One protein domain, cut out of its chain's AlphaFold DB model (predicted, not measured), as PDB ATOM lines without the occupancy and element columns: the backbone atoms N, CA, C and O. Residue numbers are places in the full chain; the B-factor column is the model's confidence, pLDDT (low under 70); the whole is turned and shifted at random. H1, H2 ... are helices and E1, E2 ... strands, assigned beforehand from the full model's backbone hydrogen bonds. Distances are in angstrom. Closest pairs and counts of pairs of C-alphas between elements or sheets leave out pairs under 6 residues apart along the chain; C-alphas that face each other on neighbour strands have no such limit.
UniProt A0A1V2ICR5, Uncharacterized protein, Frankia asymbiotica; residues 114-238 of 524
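Overview. This is residues 114 to 238 of the 524 residues of an uncharacterized protein of Frankia asymbiotica (UniProt A0A1V2ICR5). A twisted sheet of four strands, a long hairpin E1 E2 continued by the short strands E3 and E4, is covered by two long helices, H1 over the hairpin and H3 over E4, which meet as a T at 75 degrees where the first residues of H3, 215 to 219, touch residues 158 to 166 of H1. The short helix H2 sits beside E2 and touches both long helices, and H3 runs on past the sheet with residues 230 to 235. The printed part has 125 residues with three named helices and four named strands, in the order E1 E2 H1 H2 E3 E4 H3. The sheet's order is E1 E2 E3 E4, mixed, and the class is mixed, helices and strands. The whole is compact, with a radius of gyration of the C-alphas of 13.9 A and spans of 39 by 36 by 26 A.

Arrangement. E1, residues 114 to 120, and E2, residues 123 to 129, form an antiparallel hairpin, with N 118 and O 125 at 3.0 A. H1, residues 149 to 169, is on the sheet; its closest C-alphas to E1 are those of Ser 118 and Glu 160, 5.4 A apart. H2, residues 171 to 180, stands at the sheet's level, its height 0.3 A over a local plane fitted to only 6 C-alphas. H2 touches residues 163 to 167 of H1 at a steep tilt of 48 degrees, opposite ways, closest at C-alphas 167 and 174, 5.4 A. E3, residues 183 to 187, is parallel to E2, with N 184 and O 128 at 2.8 A. E2, H1, H2 and E3 make a strand-helix-strand unit, two parallel neighbour strands with helices between, its crossover left-handed. E4, residues 206 to 210, is parallel to E3, with N 187 and O 209 at 2.8 A; E1 is apart from both. H3, residues 215 to 235, touches H1 about perpendicular, at 75 degrees, closest at C-alphas 162 and 215, 3.9 A. It touches H2 at a steep tilt of 59 degrees, the same way, closest at C-alphas 177 and 226, 6.5 A. H1 and H3 on one face of the sheet make two layers. In H1, H2 and H3 every O i to N i+4 pair is within hydrogen-bond range.

Along the chain. E1 begins at C-alpha 114, (191.180, 289.940, 359.978), and is 20.5 A long; E2 is 19.2 A. H1 spans 30.0 A, H2 14.1 A, E3 12.9 A and E4 13.6 A. H3 spans 30.3 A and ends at C-alpha 235, (207.024, 266.542, 347.094).

Size, cuts and confidence. The C-alphas farthest apart, those of Ala 150 and Ala 238, are 44.3 A apart. The printed part has no cut. The links E2 to H1 and E3 to E4 are long; in the latter, residues 197 to 198 pair antiparallel with residues 208 to 209 of E4. Mean pLDDT of the printed part is 92.0, with residues 138 to 139 under 70.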
ATOM      1  N   SER A 114     190.928 288.815 360.874       89.25
ATOM      2  CA  SER A 114     191.180 289.940 359.978       89.25
ATOM      3  C   SER A 114     191.350 289.446 358.541       89.25
ATOM      4  O   SER A 114     191.998 288.430 358.290       89.25
ATOM      5  N   THR A 115     190.791 290.170 357.573       90.44
ATOM      6  CA  THR A 115     191.010 289.901 356.145       90.44
ATOM      7  C   THR A 115     191.595 291.124 355.467       90.44
ATOM      8  O   THR A 115     191.239 292.263 355.775       90.44
ATOM      9  N   ILE A 116     192.525 290.884 354.550       92.81
ATOM     10  CA  ILE A 116     193.147 291.918 353.732       92.81
ATOM     11  C   ILE A 116     193.058 291.460 352.288       92.81
ATOM     12  O   ILE A 116     193.397 290.325 351.955       92.81
ATOM     13  N   GLY A 117     192.597 292.357 351.428       91.75
ATOM     14  CA  GLY A 117     192.553 292.118 350.000       91.75
ATOM     15  C   GLY A 117     193.025 293.332 349.226       91.75
ATOM     16  O   GLY A 117     192.948 294.465 349.701       91.75
ATOM     17  N   SER A 118     193.520 293.086 348.022       95.25
ATOM     18  CA  SER A 118     193.907 294.127 347.078       95.25
ATOM     19  C   SER A 118     193.578 293.679 345.659       95.25
ATOM     20  O   SER A 118     193.604 292.490 345.336       95.25
ATOM     21  N   VAL A 119     193.242 294.641 344.806       96.12
ATOM     22  CA  VAL A 119     192.998 294.427 343.380       96.12
ATOM     23  C   VAL A 119     193.896 295.385 342.621       96.12
ATOM     24  O   VAL A 119     193.872 296.589 342.867       96.12
ATOM     25  N   HIS A 120     194.673 294.855 341.684       95.69
ATOM     26  CA  HIS A 120     195.450 295.664 340.757       95.69
ATOM     27  C   HIS A 120     195.311 295.071 339.356       95.69
ATOM     28  O   HIS A 120     195.450 293.860 339.180       95.69
ATOM     29  N   GLY A 121     194.987 295.905 338.364       91.94
ATOM     30  CA  GLY A 121     194.522 295.409 337.066       91.94
ATOM     31  C   GLY A 121     193.323 294.467 337.242       91.94
ATOM     32  O   GLY A 121     192.378 294.805 337.951       91.94
ATOM     33  N   ASP A 122     193.412 293.274 336.652       92.12
ATOM     34  CA  ASP A 122     192.369 292.240 336.717       92.12
ATOM     35  C   ASP A 122     192.673 291.122 337.738       92.12
ATOM     36  O   ASP A 122     191.951 290.126 337.797       92.12
ATOM     37  N   ILE A 123     193.735 291.260 338.548       95.12
ATOM     38  CA  ILE A 123     194.181 290.218 339.488       95.12
ATOM     39  C   ILE A 123     193.924 290.666 340.931       95.12
ATOM     40  O   ILE A 123     194.367 291.730 341.384       95.12
ATOM     41  N   ARG A 124     193.208 289.820 341.675       94.62
ATOM     42  CA  ARG A 124     192.844 290.028 343.079       94.62
ATOM     43  C   ARG A 124     193.616 289.084 343.991       94.62
ATOM     44  O   ARG A 124     193.784 287.909 343.670       94.62
ATOM     45  N   ILE A 125     194.011 289.597 345.149       94.31
ATOM     46  CA  ILE A 125     194.448 288.803 346.292       94.31
ATOM     47  C   ILE A 125     193.486 289.036 347.456       94.31
ATOM     48  O   ILE A 125     193.107 290.175 347.718       94.31
ATOM     49  N   ASP A 126     193.110 287.961 348.145       92.50
ATOM     50  CA  ASP A 126     192.371 287.985 349.406       92.50
ATOM     51  C   ASP A 126     193.024 286.994 350.360       92.50
ATOM     52  O   ASP A 126     193.113 285.800 350.062       92.50
ATOM     53  N   VAL A 127     193.484 287.489 351.503       93.69
ATOM     54  CA  VAL A 127     194.141 286.678 352.523       93.69
ATOM     55  C   VAL A 127     193.535 286.944 353.890       93.69
ATOM     56  O   VAL A 127     193.198 288.077 354.241       93.69
ATOM     57  N   VAL A 128     193.407 285.881 354.677       93.69
ATOM     58  CA  VAL A 128     193.189 285.991 356.119       93.69
ATOM     59  C   VAL A 128     194.523 286.355 356.754       93.69
ATOM     60  O   VAL A 128     195.529 285.699 356.486       93.69
ATOM     61  N   LEU A 129     194.533 287.388 357.585       93.06
ATOM     62  CA  LEU A 129     195.661 287.697 358.448       93.06
ATOM     63  C   LEU A 129     195.421 286.982 359.782       93.06
ATOM     64  O   LEU A 129     194.586 287.414 360.572       93.06
ATOM     65  N   ASP A 130     196.082 285.843 359.981       91.38
ATOM     66  CA  ASP A 130     195.876 284.977 361.142       91.38
ATOM     67  C   ASP A 130     196.830 285.348 362.278       91.38
ATOM     68  O   ASP A 130     197.967 284.886 362.362       91.38
ATOM     69  N   ASP A 131     196.342 286.208 363.160       88.50
ATOM     70  CA  ASP A 131     196.982 286.695 364.379       88.50
ATOM     71  C   ASP A 131     196.467 285.990 365.653       88.50
ATOM     72  O   ASP A 131     196.931 286.276 366.768       88.50
ATOM     73  N   ILE A 132     195.556 285.019 365.500       87.81
ATOM     74  CA  ILE A 132     194.791 284.435 366.608       87.81
ATOM     75  C   ILE A 132     194.989 282.934 366.806       87.81
ATOM     76  O   ILE A 132     194.880 282.491 367.948       87.81
ATOM     77  N   ASP A 133     195.279 282.140 365.770       87.00
ATOM     78  CA  ASP A 133     195.335 280.679 365.913       87.00
ATOM     79  C   ASP A 133     196.528 280.243 366.789       87.00
ATOM     80  O   ASP A 133     197.674 280.595 366.489       87.00
ATOM     81  N   PRO A 134     196.318 279.479 367.881       83.25
ATOM     82  CA  PRO A 134     197.401 279.040 368.760       83.25
ATOM     83  C   PRO A 134     198.514 278.251 368.057       83.25
ATOM     84  O   PRO A 134     199.679 278.326 368.451       83.25
ATOM     85  N   TYR A 135     198.169 277.532 366.993       83.62
ATOM     86  CA  TYR A 135     199.043 276.655 366.222       83.62
ATOM     87  C   TYR A 135     199.589 277.312 364.947       83.62
ATOM     88  O   TYR A 135     200.255 276.650 364.152       83.62
ATOM     89  N   ARG A 136     199.394 278.626 364.760       83.50
ATOM     90  CA  ARG A 136     199.893 279.375 363.588       83.50
ATOM     91  C   ARG A 136     201.416 279.411 363.428       83.50
ATOM     92  O   ARG A 136     201.913 279.853 362.397       83.50
ATOM     93  N   ARG A 137     202.181 279.002 364.449       79.44
ATOM     94  CA  ARG A 137     203.653 278.972 364.434       79.44
ATOM     95  C   ARG A 137     204.179 277.543 364.402       79.44
ATOM     96  O   ARG A 137     203.653 276.670 365.078       79.44
ATOM     97  N   ILE A 138     205.286 277.341 363.683       66.38
ATOM     98  CA  ILE A 138     205.956 276.032 363.557       66.38
ATOM     99  C   ILE A 138     206.449 275.519 364.925       66.38
ATOM    100  O   ILE A 138     206.503 274.314 365.139       66.38
ATOM    101  N   SER A 139     206.784 276.425 365.853       63.41
ATOM    102  CA  SER A 139     206.978 276.193 367.296       63.41
ATOM    103  C   SER A 139     207.469 277.502 367.946       63.41
ATOM    104  O   SER A 139     208.241 278.213 367.293       63.41
ATOM    105  N   PRO A 140     207.118 277.847 369.203       71.06
ATOM    106  CA  PRO A 140     206.104 277.249 370.084       71.06
ATOM    107  C   PRO A 140     204.675 277.745 369.776       71.06
ATOM    108  O   PRO A 140     204.497 278.647 368.955       71.06
ATOM    109  N   VAL A 141     203.673 277.180 370.473       71.75
ATOM    110  CA  VAL A 141     202.283 277.684 370.488       71.75
ATOM    111  C   VAL A 141     202.286 279.177 370.810       71.75
ATOM    112  O   VAL A 141     203.017 279.637 371.691       71.75
ATOM    113  N   ALA A 142     201.488 279.943 370.074       76.94
ATOM    114  CA  ALA A 142     201.435 281.390 370.194       76.94
ATOM    115  C   ALA A 142     200.096 281.836 370.776       76.94
ATOM    116  O   ALA A 142     199.043 281.554 370.215       76.94
ATOM    117  N   TRP A 143     200.119 282.612 371.859       79.88
ATOM    118  CA  TRP A 143     198.892 283.187 372.407       79.88
ATOM    119  C   TRP A 143     198.144 284.024 371.361       79.88
ATOM    120  O   TRP A 143     198.801 284.711 370.566       79.88
ATOM    121  N   PRO A 144     196.800 283.982 371.333       81.62
ATOM    122  CA  PRO A 144     196.013 284.853 370.471       81.62
ATOM    123  C   PRO A 144     196.323 286.313 370.799       81.62
ATOM    124  O   PRO A 144     196.126 286.760 371.933       81.62
ATOM    125  N   ALA A 145     196.826 287.048 369.812       81.25
ATOM    126  CA  ALA A 145     197.239 288.435 369.968       81.25
ATOM    127  C   ALA A 145     196.724 289.236 368.767       81.25
ATOM    128  O   ALA A 145     197.507 289.506 367.856       81.25
ATOM    129  N   PRO A 146     195.413 289.558 368.742       85.38
ATOM    130  CA  PRO A 146     194.825 290.340 367.665       85.38
ATOM    131  C   PRO A 146     195.582 291.646 367.459       85.38
ATOM    132  O   PRO A 146     195.869 292.350 368.432       85.38
ATOM    133  N   LEU A 147     195.871 291.963 366.206       87.38
ATOM    134  CA  LEU A 147     196.510 293.205 365.813       87.38
ATOM    135  C   LEU A 147     195.579 294.390 366.079       87.38
ATOM    136  O   LEU A 147     194.370 294.331 365.840       87.38
ATOM    137  N   GLY A 148     196.154 295.492 366.556       88.31
ATOM    138  CA  GLY A 148     195.444 296.759 366.673       88.31
ATOM    139  C   GLY A 148     195.207 297.413 365.309       88.31
ATOM    140  O   GLY A 148     195.860 297.090 364.316       88.31
ATOM    141  N   GLU A 149     194.324 298.412 365.257       89.62
ATOM    142  CA  GLU A 149     193.958 299.077 363.995       89.62
ATOM    143  C   GLU A 149     195.166 299.675 363.259       89.62
ATOM    144  O   GLU A 149     195.307 299.536 362.048       89.62
ATOM    145  N   ALA A 150     196.104 300.268 364.003       90.88
ATOM    146  CA  ALA A 150     197.312 300.837 363.420       90.88
ATOM    147  C   ALA A 150     198.233 299.778 362.789       90.88
ATOM    148  O   ALA A 150     198.945 300.088 361.836       90.88
ATOM    149  N   GLU A 151     198.267 298.555 363.328       90.81
ATOM    150  CA  GLU A 151     199.015 297.428 362.758       90.81
ATOM    151  C   GLU A 151     198.314 296.891 361.510       90.81
ATOM    152  O   GLU A 151     198.954 296.704 360.476       90.81
ATOM    153  N   LEU A 152     196.991 296.719 361.574       92.38
ATOM    154  CA  LEU A 152     196.182 296.299 360.431       92.38
ATOM    155  C   LEU A 152     196.299 297.278 359.261       92.38
ATOM    156  O   LEU A 152     196.475 296.850 358.123       92.38
ATOM    157  N   ASP A 153     196.293 298.583 359.523       93.62
ATOM    158  CA  ASP A 153     196.491 299.604 358.495       93.62
ATOM    159  C   ASP A 153     197.873 299.545 357.842       93.62
ATOM    160  O   ASP A 153     197.996 299.799 356.640       93.62
ATOM    161  N   ARG A 154     198.923 299.197 358.597       93.50
ATOM    162  CA  ARG A 154     200.259 298.979 358.022       93.50
ATOM    163  C   ARG A 154     200.267 297.751 357.120       93.50
ATOM    164  O   ARG A 154     200.708 297.861 355.975       93.50
ATOM    165  N   TRP A 155     199.685 296.641 357.573       95.31
ATOM    166  CA  TRP A 155     199.522 295.436 356.757       95.31
ATOM    167  C   TRP A 155     198.705 295.692 355.484       95.31
ATOM    168  O   TRP A 155     199.119 295.281 354.403       95.31
ATOM    169  N   ARG A 156     197.586 296.424 355.570       95.75
ATOM    170  CA  ARG A 156     196.765 296.792 354.402       95.75
ATOM    171  C   ARG A 156     197.583 297.577 353.375       95.75
ATOM    172  O   ARG A 156     197.605 297.201 352.206       95.75
ATOM    173  N   LYS A 157     198.306 298.614 353.815       96.19
ATOM    174  CA  LYS A 157     199.125 299.472 352.938       96.19
ATOM    175  C   LYS A 157     200.268 298.715 352.267       96.19
ATOM    176  O   LYS A 157     200.511 298.906 351.072       96.19
ATOM    177  N   VAL A 158     200.982 297.871 353.018       96.56
ATOM    178  CA  VAL A 158     202.114 297.118 352.461       96.56
ATOM    179  C   VAL A 158     201.635 296.018 351.515       96.56
ATOM    180  O   VAL A 158     202.224 295.857 350.448       96.56
ATOM    181  N   VAL A 159     200.523 295.336 351.829       97.06
ATOM    182  CA  VAL A 159     199.887 294.362 350.925       97.06
ATOM    183  C   VAL A 159     199.404 295.030 349.648       97.06
ATOM    184  O   VAL A 159     199.703 294.528 348.570       97.06
ATOM    185  N   GLU A 160     198.733 296.177 349.736       97.44
ATOM    186  CA  GLU A 160     198.296 296.933 348.559       97.44
ATOM    187  C   GLU A 160     199.478 297.312 347.656       97.44
ATOM    188  O   GLU A 160     199.475 297.028 346.454       97.44
ATOM    189  N   SER A 161     200.525 297.896 348.239       97.62
ATOM    190  CA  SER A 161     201.689 298.375 347.488       97.62
ATOM    191  C   SER A 161     202.517 297.224 346.902       97.62
ATOM    192  O   SER A 161     202.929 297.277 345.741       97.62
ATOM    193  N   GLY A 162     202.743 296.159 347.677       97.56
ATOM    194  CA  GLY A 162     203.462 294.964 347.231       97.56
ATOM    195  C   GLY A 162     202.692 294.179 346.168       97.56
ATOM    196  O   GLY A 162     203.290 293.697 345.204       97.56
ATOM    197  N   TRP A 163     201.361 294.109 346.284       98.12
ATOM    198  CA  TRP A 163     200.507 293.478 345.281       98.12
ATOM    199  C   TRP A 163     200.533 294.230 343.953       98.12
ATOM    200  O   TRP A 163     200.726 293.615 342.903       98.12
ATOM    201  N   ALA A 164     200.429 295.562 343.990       98.00
ATOM    202  CA  ALA A 164     200.547 296.391 342.794       98.00
ATOM    203  C   ALA A 164     201.892 296.176 342.077       98.00
ATOM    204  O   ALA A 164     201.928 296.026 340.854       98.00
ATOM    205  N   LEU A 165     202.994 296.094 342.832       97.62
ATOM    206  CA  LEU A 165     204.322 295.795 342.292       97.62
ATOM    207  C   LEU A 165     204.379 294.399 341.644       97.62
ATOM    208  O   LEU A 165     204.883 294.271 340.527       97.62
ATOM    209  N   LEU A 166     203.847 293.361 342.301       97.75
ATOM    210  CA  LEU A 166     203.821 292.005 341.742       97.75
ATOM    211  C   LEU A 166     203.000 291.935 340.457       97.75
ATOM    212  O   LEU A 166     203.492 291.408 339.465       97.75
ATOM    213  N   VAL A 167     201.788 292.487 340.435       98.06
ATOM    214  CA  VAL A 167     200.943 292.458 339.232       98.06
ATOM    215  C   VAL A 167     201.596 293.218 338.075       98.06
ATOM    216  O   VAL A 167     201.598 292.734 336.943       98.06
ATOM    217  N   ARG A 168     202.183 294.390 338.349       96.88
ATOM    218  CA  ARG A 168     202.820 295.226 337.325       96.88
ATOM    219  C   ARG A 168     204.067 294.572 336.733       96.88
ATOM    220  O   ARG A 168     204.232 294.549 335.513       96.88
ATOM    221  N   ASP A 169     204.964 294.083 337.587       96.88
ATOM    222  CA  ASP A 169     206.314 293.698 337.167       96.88
ATOM    223  C   ASP A 169     206.526 292.184 337.071       96.88
ATOM    224  O   ASP A 169     207.419 291.759 336.331       96.88
ATOM    225  N   HIS A 170     205.698 291.384 337.755       97.31
ATOM    226  CA  HIS A 170     205.809 289.924 337.907       97.31
ATOM    227  C   HIS A 170     204.443 289.212 337.765       97.31
ATOM    228  O   HIS A 170     204.061 288.435 338.644       97.31
ATOM    229  N   PRO A 171     203.681 289.438 336.676       96.31
ATOM    230  CA  PRO A 171     202.288 288.986 336.572       96.31
ATOM    231  C   PRO A 171     202.123 287.465 336.725       96.31
ATOM    232  O   PRO A 171     201.187 287.008 337.369       96.31
ATOM    233  N   VAL A 172     203.080 286.669 336.231       96.12
ATOM    234  CA  VAL A 172     203.063 285.199 336.379       96.12
ATOM    235  C   VAL A 172     203.182 284.775 337.847       96.12
ATOM    236  O   VAL A 172     202.571 283.796 338.279       96.12
ATOM    237  N   GLN A 173     203.996 285.486 338.626       97.50
ATOM    238  CA  GLN A 173     204.136 285.252 340.057       97.50
ATOM    239  C   GLN A 173     202.889 285.733 340.796       97.50
ATOM    240  O   GLN A 173     202.420 285.008 341.668       97.50
ATOM    241  N   ALA A 174     202.331 286.888 340.422       97.75
ATOM    242  CA  ALA A 174     201.081 287.390 340.987       97.75
ATOM    243  C   ALA A 174     199.943 286.370 340.814       97.75
ATOM    244  O   ALA A 174     199.349 285.963 341.807       97.75
ATOM    245  N   ASP A 175     199.722 285.854 339.601       97.06
ATOM    246  CA  ASP A 175     198.710 284.819 339.337       97.06
ATOM    247  C   ASP A 175     198.901 283.584 340.226       97.06
ATOM    248  O   ASP A 175     197.955 283.062 340.818       97.06
ATOM    249  N   ALA A 176     200.145 283.119 340.364       96.69
ATOM    250  CA  ALA A 176     200.451 281.955 341.183       96.69
ATOM    251  C   ALA A 176     200.260 282.218 342.689       96.69
ATOM    252  O   ALA A 176     199.802 281.320 343.400       96.69
ATOM    253  N   VAL A 177     200.577 283.425 343.173       97.38
ATOM    254  CA  VAL A 177     200.294 283.849 344.553       97.38
ATOM    255  C   VAL A 177     198.783 283.915 344.779       97.38
ATOM    256  O   VAL A 177     198.308 283.279 345.713       97.38
ATOM    257  N   ALA A 178     198.014 284.579 343.909       96.00
ATOM    258  CA  ALA A 178     196.549 284.649 344.009       96.00
ATOM    259  C   ALA A 178     195.901 283.254 344.001       96.00
ATOM    260  O   ALA A 178     194.983 282.966 344.773       96.00
ATOM    261  N   ALA A 179     196.410 282.343 343.171       94.31
ATOM    262  CA  ALA A 179     195.910 280.976 343.102       94.31
ATOM    263  C   ALA A 179     196.209 280.153 344.368       94.31
ATOM    264  O   ALA A 179     195.441 279.242 344.677       94.31
ATOM    265  N   THR A 180     197.275 280.481 345.105       93.81
ATOM    266  CA  THR A 180     197.827 279.623 346.168       93.81
ATOM    267  C   THR A 180     197.612 280.177 347.574       93.81
ATOM    268  O   THR A 180     197.136 279.460 348.449       93.81
ATOM    269  N   LEU A 181     197.981 281.434 347.810       95.44
ATOM    270  CA  LEU A 181     198.020 282.033 349.139       95.44
ATOM    271  C   LEU A 181     196.600 282.327 349.639       95.44
ATOM    272  O   LEU A 181     195.761 282.858 348.910       95.44
ATOM    273  N   ARG A 182     196.327 281.955 350.886       93.56
ATOM    274  CA  ARG A 182     195.039 282.132 351.574       93.56
ATOM    275  C   ARG A 182     195.207 282.738 352.958       93.56
ATOM    276  O   ARG A 182     194.308 283.440 353.411       93.56
ATOM    277  N   VAL A 183     196.332 282.464 353.615       94.38
ATOM    278  CA  VAL A 183     196.595 282.905 354.985       94.38
ATOM    279  C   VAL A 183     197.983 283.529 355.075       94.38
ATOM    280  O   VAL A 183     198.967 282.949 354.617       94.38
ATOM    281  N   LEU A 184     198.053 284.703 355.690       94.88
ATOM    282  CA  LEU A 184     199.284 285.323 356.156       94.88
ATOM    283  C   LEU A 184     199.290 285.300 357.679       94.88
ATOM    284  O   LEU A 184     198.340 285.751 358.307       94.88
ATOM    285  N   VAL A 185     200.361 284.796 358.274       93.94
ATOM    286  CA  VAL A 185     200.553 284.809 359.725       93.94
ATOM    287  C   VAL A 185     201.557 285.917 360.052       93.94
ATOM    288  O   VAL A 185     202.747 285.763 359.745       93.94
ATOM    289  N   PRO A 186     201.121 287.034 360.656       93.44
ATOM    290  CA  PRO A 186     202.008 288.133 360.986       93.44
ATOM    291  C   PRO A 186     202.938 287.748 362.141       93.44
ATOM    292  O   PRO A 186     202.533 287.208 363.177       93.44
ATOM    293  N   MET A 187     204.215 288.064 361.973       91.00
ATOM    294  CA  MET A 187     205.237 288.030 363.009       91.00
ATOM    295  C   MET A 187     205.724 289.452 363.292       91.00
ATOM    296  O   MET A 187     205.574 290.351 362.465       91.00
ATOM    297  N   ALA A 188     206.343 289.641 364.458       87.94
ATOM    298  CA  ALA A 188     206.967 290.912 364.805       87.94
ATOM    299  C   ALA A 188     207.955 291.358 363.715       87.94
ATOM    300  O   ALA A 188     208.618 290.521 363.085       87.94
ATOM    301  N   ALA A 189     208.052 292.674 363.520       89.69
ATOM    302  CA  ALA A 189     209.040 293.271 362.636       89.69
ATOM    303  C   ALA A 189     210.441 292.729 362.961       89.69
ATOM    304  O   ALA A 189     210.821 292.579 364.125       89.69
ATOM    305  N   SER A 190     211.194 292.403 361.915       90.38
ATOM    306  CA  SER A 190     212.600 292.014 362.035       90.38
ATOM    307  C   SER A 190     213.492 293.217 361.721       90.38
ATOM    308  O   SER A 190     213.020 294.167 361.091       90.38
ATOM    309  N   PRO A 191     214.768 293.215 362.150       90.62
ATOM    310  CA  PRO A 191     215.707 294.244 361.729       90.62
ATOM    311  C   PRO A 191     215.743 294.375 360.202       90.62
ATOM    312  O   PRO A 191     215.525 293.407 359.465       90.62
ATOM    313  N   ARG A 192     216.026 295.589 359.733       90.06
ATOM    314  CA  ARG A 192     216.103 295.922 358.310       90.06
ATOM    315  C   ARG A 192     217.018 294.943 357.564       90.06
ATOM    316  O   ARG A 192     218.076 294.569 358.059       90.06
ATOM    317  N   PHE A 193     216.581 294.514 356.379       92.31
ATOM    318  CA  PHE A 193     217.226 293.487 355.541       92.31
ATOM    319  C   PHE A 193     217.296 292.056 356.105       92.31
ATOM    320  O   PHE A 193     217.863 291.189 355.441       92.31
ATOM    321  N   LEU A 194     216.682 291.784 357.260       90.62
ATOM    322  CA  LEU A 194     216.615 290.460 357.889       90.62
ATOM    323  C   LEU A 194     215.173 289.948 357.982       90.62
ATOM    324  O   LEU A 194     214.760 289.405 359.005       90.62
ATOM    325  N   ALA A 195     214.393 290.151 356.915       92.75
ATOM    326  CA  ALA A 195     213.028 289.645 356.831       92.75
ATOM    327  C   ALA A 195     212.994 288.139 357.113       92.75
ATOM    328  O   ALA A 195     213.807 287.375 356.590       92.75
ATOM    329  N   ARG A 196     212.043 287.719 357.947       92.50
ATOM    330  CA  ARG A 196     211.859 286.319 358.323       92.50
ATOM    331  C   ARG A 196     210.547 285.821 357.769       92.50
ATOM    332  O   ARG A 196     209.511 286.454 357.959       92.50
ATOM    333  N   SER A 197     210.595 284.655 357.154       94.50
ATOM    334  CA  SER A 197     209.409 283.999 356.644       94.50
ATOM    335  C   SER A 197     209.530 282.486 356.717       94.50
ATOM    336  O   SER A 197     210.620 281.938 356.903       94.50
ATOM    337  N   ALA A 198     208.385 281.813 356.668       92.12
ATOM    338  CA  ALA A 198     208.326 280.364 356.629       92.12
ATOM    339  C   ALA A 198     207.023 279.870 355.997       92.12
ATOM    340  O   ALA A 198     205.947 280.423 356.235       92.12
ATOM    341  N   THR A 199     207.126 278.743 355.302       90.94
ATOM    342  CA  THR A 199     206.007 277.966 354.774       90.94
ATOM    343  C   THR A 199     206.162 276.521 355.230       90.94
ATOM    344  O   THR A 199     207.270 275.983 355.257       90.94
ATOM    345  N   SER A 200     205.047 275.876 355.572       86.62
ATOM    346  CA  SER A 200     205.004 274.439 355.852       86.62
ATOM    347  C   SER A 200     204.303 273.698 354.716       86.62
ATOM    348  O   SER A 200     203.279 274.159 354.213       86.62
ATOM    349  N   GLY A 201     204.817 272.520 354.348       82.50
ATOM    350  CA  GLY A 201     204.140 271.623 353.404       82.50
ATOM    351  C   GLY A 201     202.776 271.141 353.913       82.50
ATOM    352  O   GLY A 201     201.863 270.940 353.115       82.50
ATOM    353  N   ASP A 202     202.613 271.054 355.236       83.50
ATOM    354  CA  ASP A 202     201.365 270.644 355.894       83.50
ATOM    355  C   ASP A 202     200.314 271.771 355.941       83.50
ATOM    356  O   ASP A 202     199.142 271.520 356.211       83.50
ATOM    357  N   ALA A 203     200.717 273.016 355.656       86.94
ATOM    358  CA  ALA A 203     199.861 274.203 355.660       86.94
ATOM    359  C   ALA A 203     199.896 274.910 354.293       86.94
ATOM    360  O   ALA A 203     200.180 276.104 354.190       86.94
ATOM    361  N   PHE A 204     199.638 274.158 353.219       89.75
ATOM    362  CA  PHE A 204     199.660 274.693 351.856       89.75
ATOM    363  C   PHE A 204     198.729 275.909 351.704       89.75
ATOM    364  O   PHE A 204     197.536 275.840 351.998       89.75
ATOM    365  N   GLY A 205     199.283 277.019 351.210       91.38
ATOM    366  CA  GLY A 205     198.569 278.291 351.073       91.38
ATOM    367  C   GLY A 205     198.644 279.201 352.304       91.38
ATOM    368  O   GLY A 205     198.041 280.276 352.283       91.38
ATOM    369  N   ALA A 206     199.387 278.822 353.344       93.56
ATOM    370  CA  ALA A 206     199.733 279.690 354.464       93.56
ATOM    371  C   ALA A 206     201.216 280.081 354.421       93.56
ATOM    372  O   ALA A 206     202.068 279.258 354.083       93.56
ATOM    373  N   ALA A 207     201.517 281.321 354.800       95.19
ATOM    374  CA  ALA A 207     202.885 281.800 354.952       95.19
ATOM    375  C   ALA A 207     203.017 282.671 356.208       95.19
ATOM    376  O   ALA A 207     202.176 283.530 356.473       95.19
ATOM    377  N   LEU A 208     204.083 282.452 356.975       94.88
ATOM    378  CA  LEU A 208     204.467 283.285 358.109       94.88
ATOM    379  C   LEU A 208     205.431 284.359 357.624       94.88
ATOM    380  O   LEU A 208     206.374 284.032 356.908       94.88
ATOM    381  N   LEU A 209     205.214 285.614 358.015       94.75
ATOM    382  CA  LEU A 209     206.065 286.734 357.612       94.75
ATOM    383  C   LEU A 209     206.258 287.707 358.778       94.75
ATOM    384  O   LEU A 209     205.286 288.127 359.404       94.75
ATOM    385  N   SER A 210     207.498 288.125 359.033       94.62
ATOM    386  CA  SER A 210     207.761 289.364 359.774       94.62
ATOM    387  C   SER A 210     207.104 290.541 359.064       94.62
ATOM    388  O   SER A 210     207.103 290.564 357.834       94.62
ATOM    389  N   GLU A 211     206.589 291.514 359.823       93.31
ATOM    390  CA  GLU A 211     206.043 292.760 359.265       93.31
ATOM    391  C   GLU A 211     207.021 293.356 358.233       93.31
ATOM    392  O   GLU A 211     208.154 293.681 358.608       93.31
ATOM    393  N   PRO A 212     206.633 293.441 356.942       93.94
ATOM    394  CA  PRO A 212     207.541 293.914 355.912       93.94
ATOM    395  C   PRO A 212     207.761 295.425 356.003       93.94
ATOM    396  O   PRO A 212     206.819 296.186 356.216       93.94
ATOM    397  N   GLU A 213     208.995 295.861 355.772       91.31
ATOM    398  CA  GLU A 213     209.390 297.273 355.770       91.31
ATOM    399  C   GLU A 213     208.786 298.041 354.587       91.31
ATOM    400  O   GLU A 213     208.361 299.188 354.732       91.31
ATOM    401  N   ASP A 214     208.737 297.408 353.412       93.44
ATOM    402  CA  ASP A 214     208.265 298.024 352.177       93.44
ATOM    403  C   ASP A 214     207.620 297.018 351.202       93.44
ATOM    404  O   ASP A 214     207.577 295.800 351.414       93.44
ATOM    405  N   ALA A 215     207.092 297.561 350.101       95.62
ATOM    406  CA  ALA A 215     206.423 296.810 349.043       95.62
ATOM    407  C   ALA A 215     207.336 295.782 348.355       95.62
ATOM    408  O   ALA A 215     206.878 294.695 347.992       95.62
ATOM    409  N   THR A 216     208.614 296.113 348.162       96.06
ATOM    410  CA  THR A 216     209.592 295.251 347.490       96.06
ATOM    411  C   THR A 216     209.931 294.055 348.370       96.06
ATOM    412  O   THR A 216     209.951 292.925 347.873       96.06
ATOM    413  N   GLN A 217     210.125 294.278 349.673       96.44
ATOM    414  CA  GLN A 217     210.369 293.229 350.656       96.44
ATOM    415  C   GLN A 217     209.179 292.270 350.756       96.44
ATOM    416  O   GLN A 217     209.382 291.055 350.696       96.44
ATOM    417  N   LEU A 218     207.941 292.773 350.838       97.31
ATOM    418  CA  LEU A 218     206.764 291.899 350.806       97.31
ATOM    419  C   LEU A 218     206.724 291.089 349.504       97.31
ATOM    420  O   LEU A 218     206.604 289.867 349.545       97.31
ATOM    421  N   ALA A 219     206.856 291.748 348.350       98.12
ATOM    422  CA  ALA A 219     206.750 291.101 347.047       98.12
ATOM    423  C   ALA A 219     207.769 289.963 346.863       98.12
ATOM    424  O   ALA A 219     207.392 288.861 346.456       98.12
ATOM    425  N   VAL A 220     209.046 290.193 347.193       98.25
ATOM    426  CA  VAL A 220     210.081 289.153 347.081       98.25
ATOM    427  C   VAL A 220     209.862 288.019 348.083       98.25
ATOM    428  O   VAL A 220     210.071 286.858 347.734       98.25
ATOM    429  N   THR A 221     209.373 288.329 349.288       98.06
ATOM    430  CA  THR A 221     209.054 287.324 350.313       98.06
ATOM    431  C   THR A 221     207.892 286.439 349.865       98.06
ATOM    432  O   THR A 221     207.986 285.220 349.937       98.06
ATOM    433  N   LEU A 222     206.831 287.010 349.290       97.81
ATOM    434  CA  LEU A 222     205.724 286.222 348.733       97.81
ATOM    435  C   LEU A 222     206.181 285.306 347.590       97.81
ATOM    436  O   LEU A 222     205.729 284.166 347.493       97.81
ATOM    437  N   VAL A 223     207.100 285.774 346.736       98.31
ATOM    438  CA  VAL A 223     207.705 284.932 345.695       98.31
ATOM    439  C   VAL A 223     208.530 283.804 346.312       98.31
ATOM    440  O   VAL A 223     208.434 282.679 345.830       98.31
ATOM    441  N   HIS A 224     209.308 284.081 347.362       98.25
ATOM    442  CA  HIS A 224     210.091 283.083 348.093       98.25
ATOM    443  C   HIS A 224     209.185 281.985 348.670       98.25
ATOM    444  O   HIS A 224     209.354 280.806 348.351       98.25
ATOM    445  N   GLU A 225     208.171 282.375 349.440       97.62
ATOM    446  CA  GLU A 225     207.244 281.445 350.089       97.62
ATOM    447  C   GLU A 225     206.414 280.644 349.078       97.62
ATOM    448  O   GLU A 225     206.198 279.442 349.245       97.62
ATOM    449  N   LEU A 226     206.035 281.257 347.952       96.44
ATOM    450  CA  LEU A 226     205.375 280.549 346.856       96.44
ATOM    451  C   LEU A 226     206.229 279.391 346.315       96.44
ATOM    452  O   LEU A 226     205.678 278.353 345.944       96.44
ATOM    453  N   GLN A 227     207.555 279.543 346.229       97.12
ATOM    454  CA  GLN A 227     208.410 278.451 345.757       97.12
ATOM    455  C   GLN A 227     208.471 277.305 346.765       97.12
ATOM    456  O   GLN A 227     208.390 276.147 346.352       97.12
ATOM    457  N   HIS A 228     208.535 277.605 348.066       96.19
ATOM    458  CA  HIS A 228     208.411 276.580 349.103       96.19
ATOM    459  C   HIS A 228     207.078 275.834 348.998       96.19
ATOM    460  O   HIS A 228     207.073 274.603 348.966       96.19
ATOM    461  N   ALA A 229     205.963 276.552 348.833       94.69
ATOM    462  CA  ALA A 229     204.648 275.938 348.649       94.69
ATOM    463  C   ALA A 229     204.597 275.033 347.403       94.69
ATOM    464  O   ALA A 229     204.128 273.897 347.471       94.69
ATOM    465  N   LYS A 230     205.126 275.501 346.264       94.62
ATOM    466  CA  LYS A 230     205.180 274.726 345.012       94.62
ATOM    467  C   LYS A 230     206.010 273.456 345.149       94.62
ATOM    468  O   LYS A 230     205.571 272.400 344.695       94.62
ATOM    469  N   LEU A 231     207.200 273.547 345.746       94.69
ATOM    470  CA  LEU A 231     208.057 272.377 345.909       94.69
ATOM    471  C   LEU A 231     207.505 271.417 346.965       94.69
ATOM    472  O   LEU A 231     207.585 270.210 346.768       94.69
ATOM    473  N   GLY A 232     206.894 271.934 348.035       92.75
ATOM    474  CA  GLY A 232     206.152 271.131 349.006       92.75
ATOM    475  C   GLY A 232     205.034 270.322 348.344       92.75
ATOM    476  O   GLY A 232     204.988 269.105 348.490       92.75
ATOM    477  N   ALA A 233     204.206 270.967 347.515       91.69
ATOM    478  CA  ALA A 233     203.160 270.281 346.756       91.69
ATOM    479  C   ALA A 233     203.723 269.247 345.765       91.69
ATOM    480  O   ALA A 233     203.171 268.155 345.640       91.69
ATOM    481  N   LEU A 234     204.834 269.554 345.082       91.69
ATOM    482  CA  LEU A 234     205.510 268.593 344.203       91.69
ATOM    483  C   LEU A 234     206.047 267.384 344.984       91.69
ATOM    484  O   LEU A 234     205.971 266.265 344.481       91.69
ATOM    485  N   GLY A 235     206.535 267.598 346.207       90.69
ATOM    486  CA  GLY A 235     207.024 266.542 347.094       90.69
ATOM    487  C   GLY A 235     205.958 265.511 347.470       90.69
ATOM    488  O   GLY A 235     206.296 264.364 347.728       90.69
ATOM    489  N   HIS A 236     204.667 265.861 347.420       89.81
ATOM    490  CA  HIS A 236     203.573 264.893 347.593       89.81
ATOM    491  C   HIS A 236     203.322 264.021 346.351       89.81
ATOM    492  O   HIS A 236     202.601 263.028 346.432       89.81
ATOM    493  N   LEU A 237     203.872 264.399 345.193       92.69
ATOM    494  CA  LEU A 237     203.663 263.711 343.917       92.69
ATOM    495  C   LEU A 237     204.874 262.882 343.485       92.69
ATOM    496  O   LEU A 237     204.695 261.874 342.800       92.69
ATOM    497  N   ALA A 238     206.095 263.313 343.818       93.81
ATOM    498  CA  ALA A 238     207.315 262.614 343.432       93.81
ATOM    499  C   ALA A 238     208.531 262.972 344.302       93.81
ATOM    500  O   ALA A 238     208.742 264.133 344.655       93.81
TER     501      ALA A 238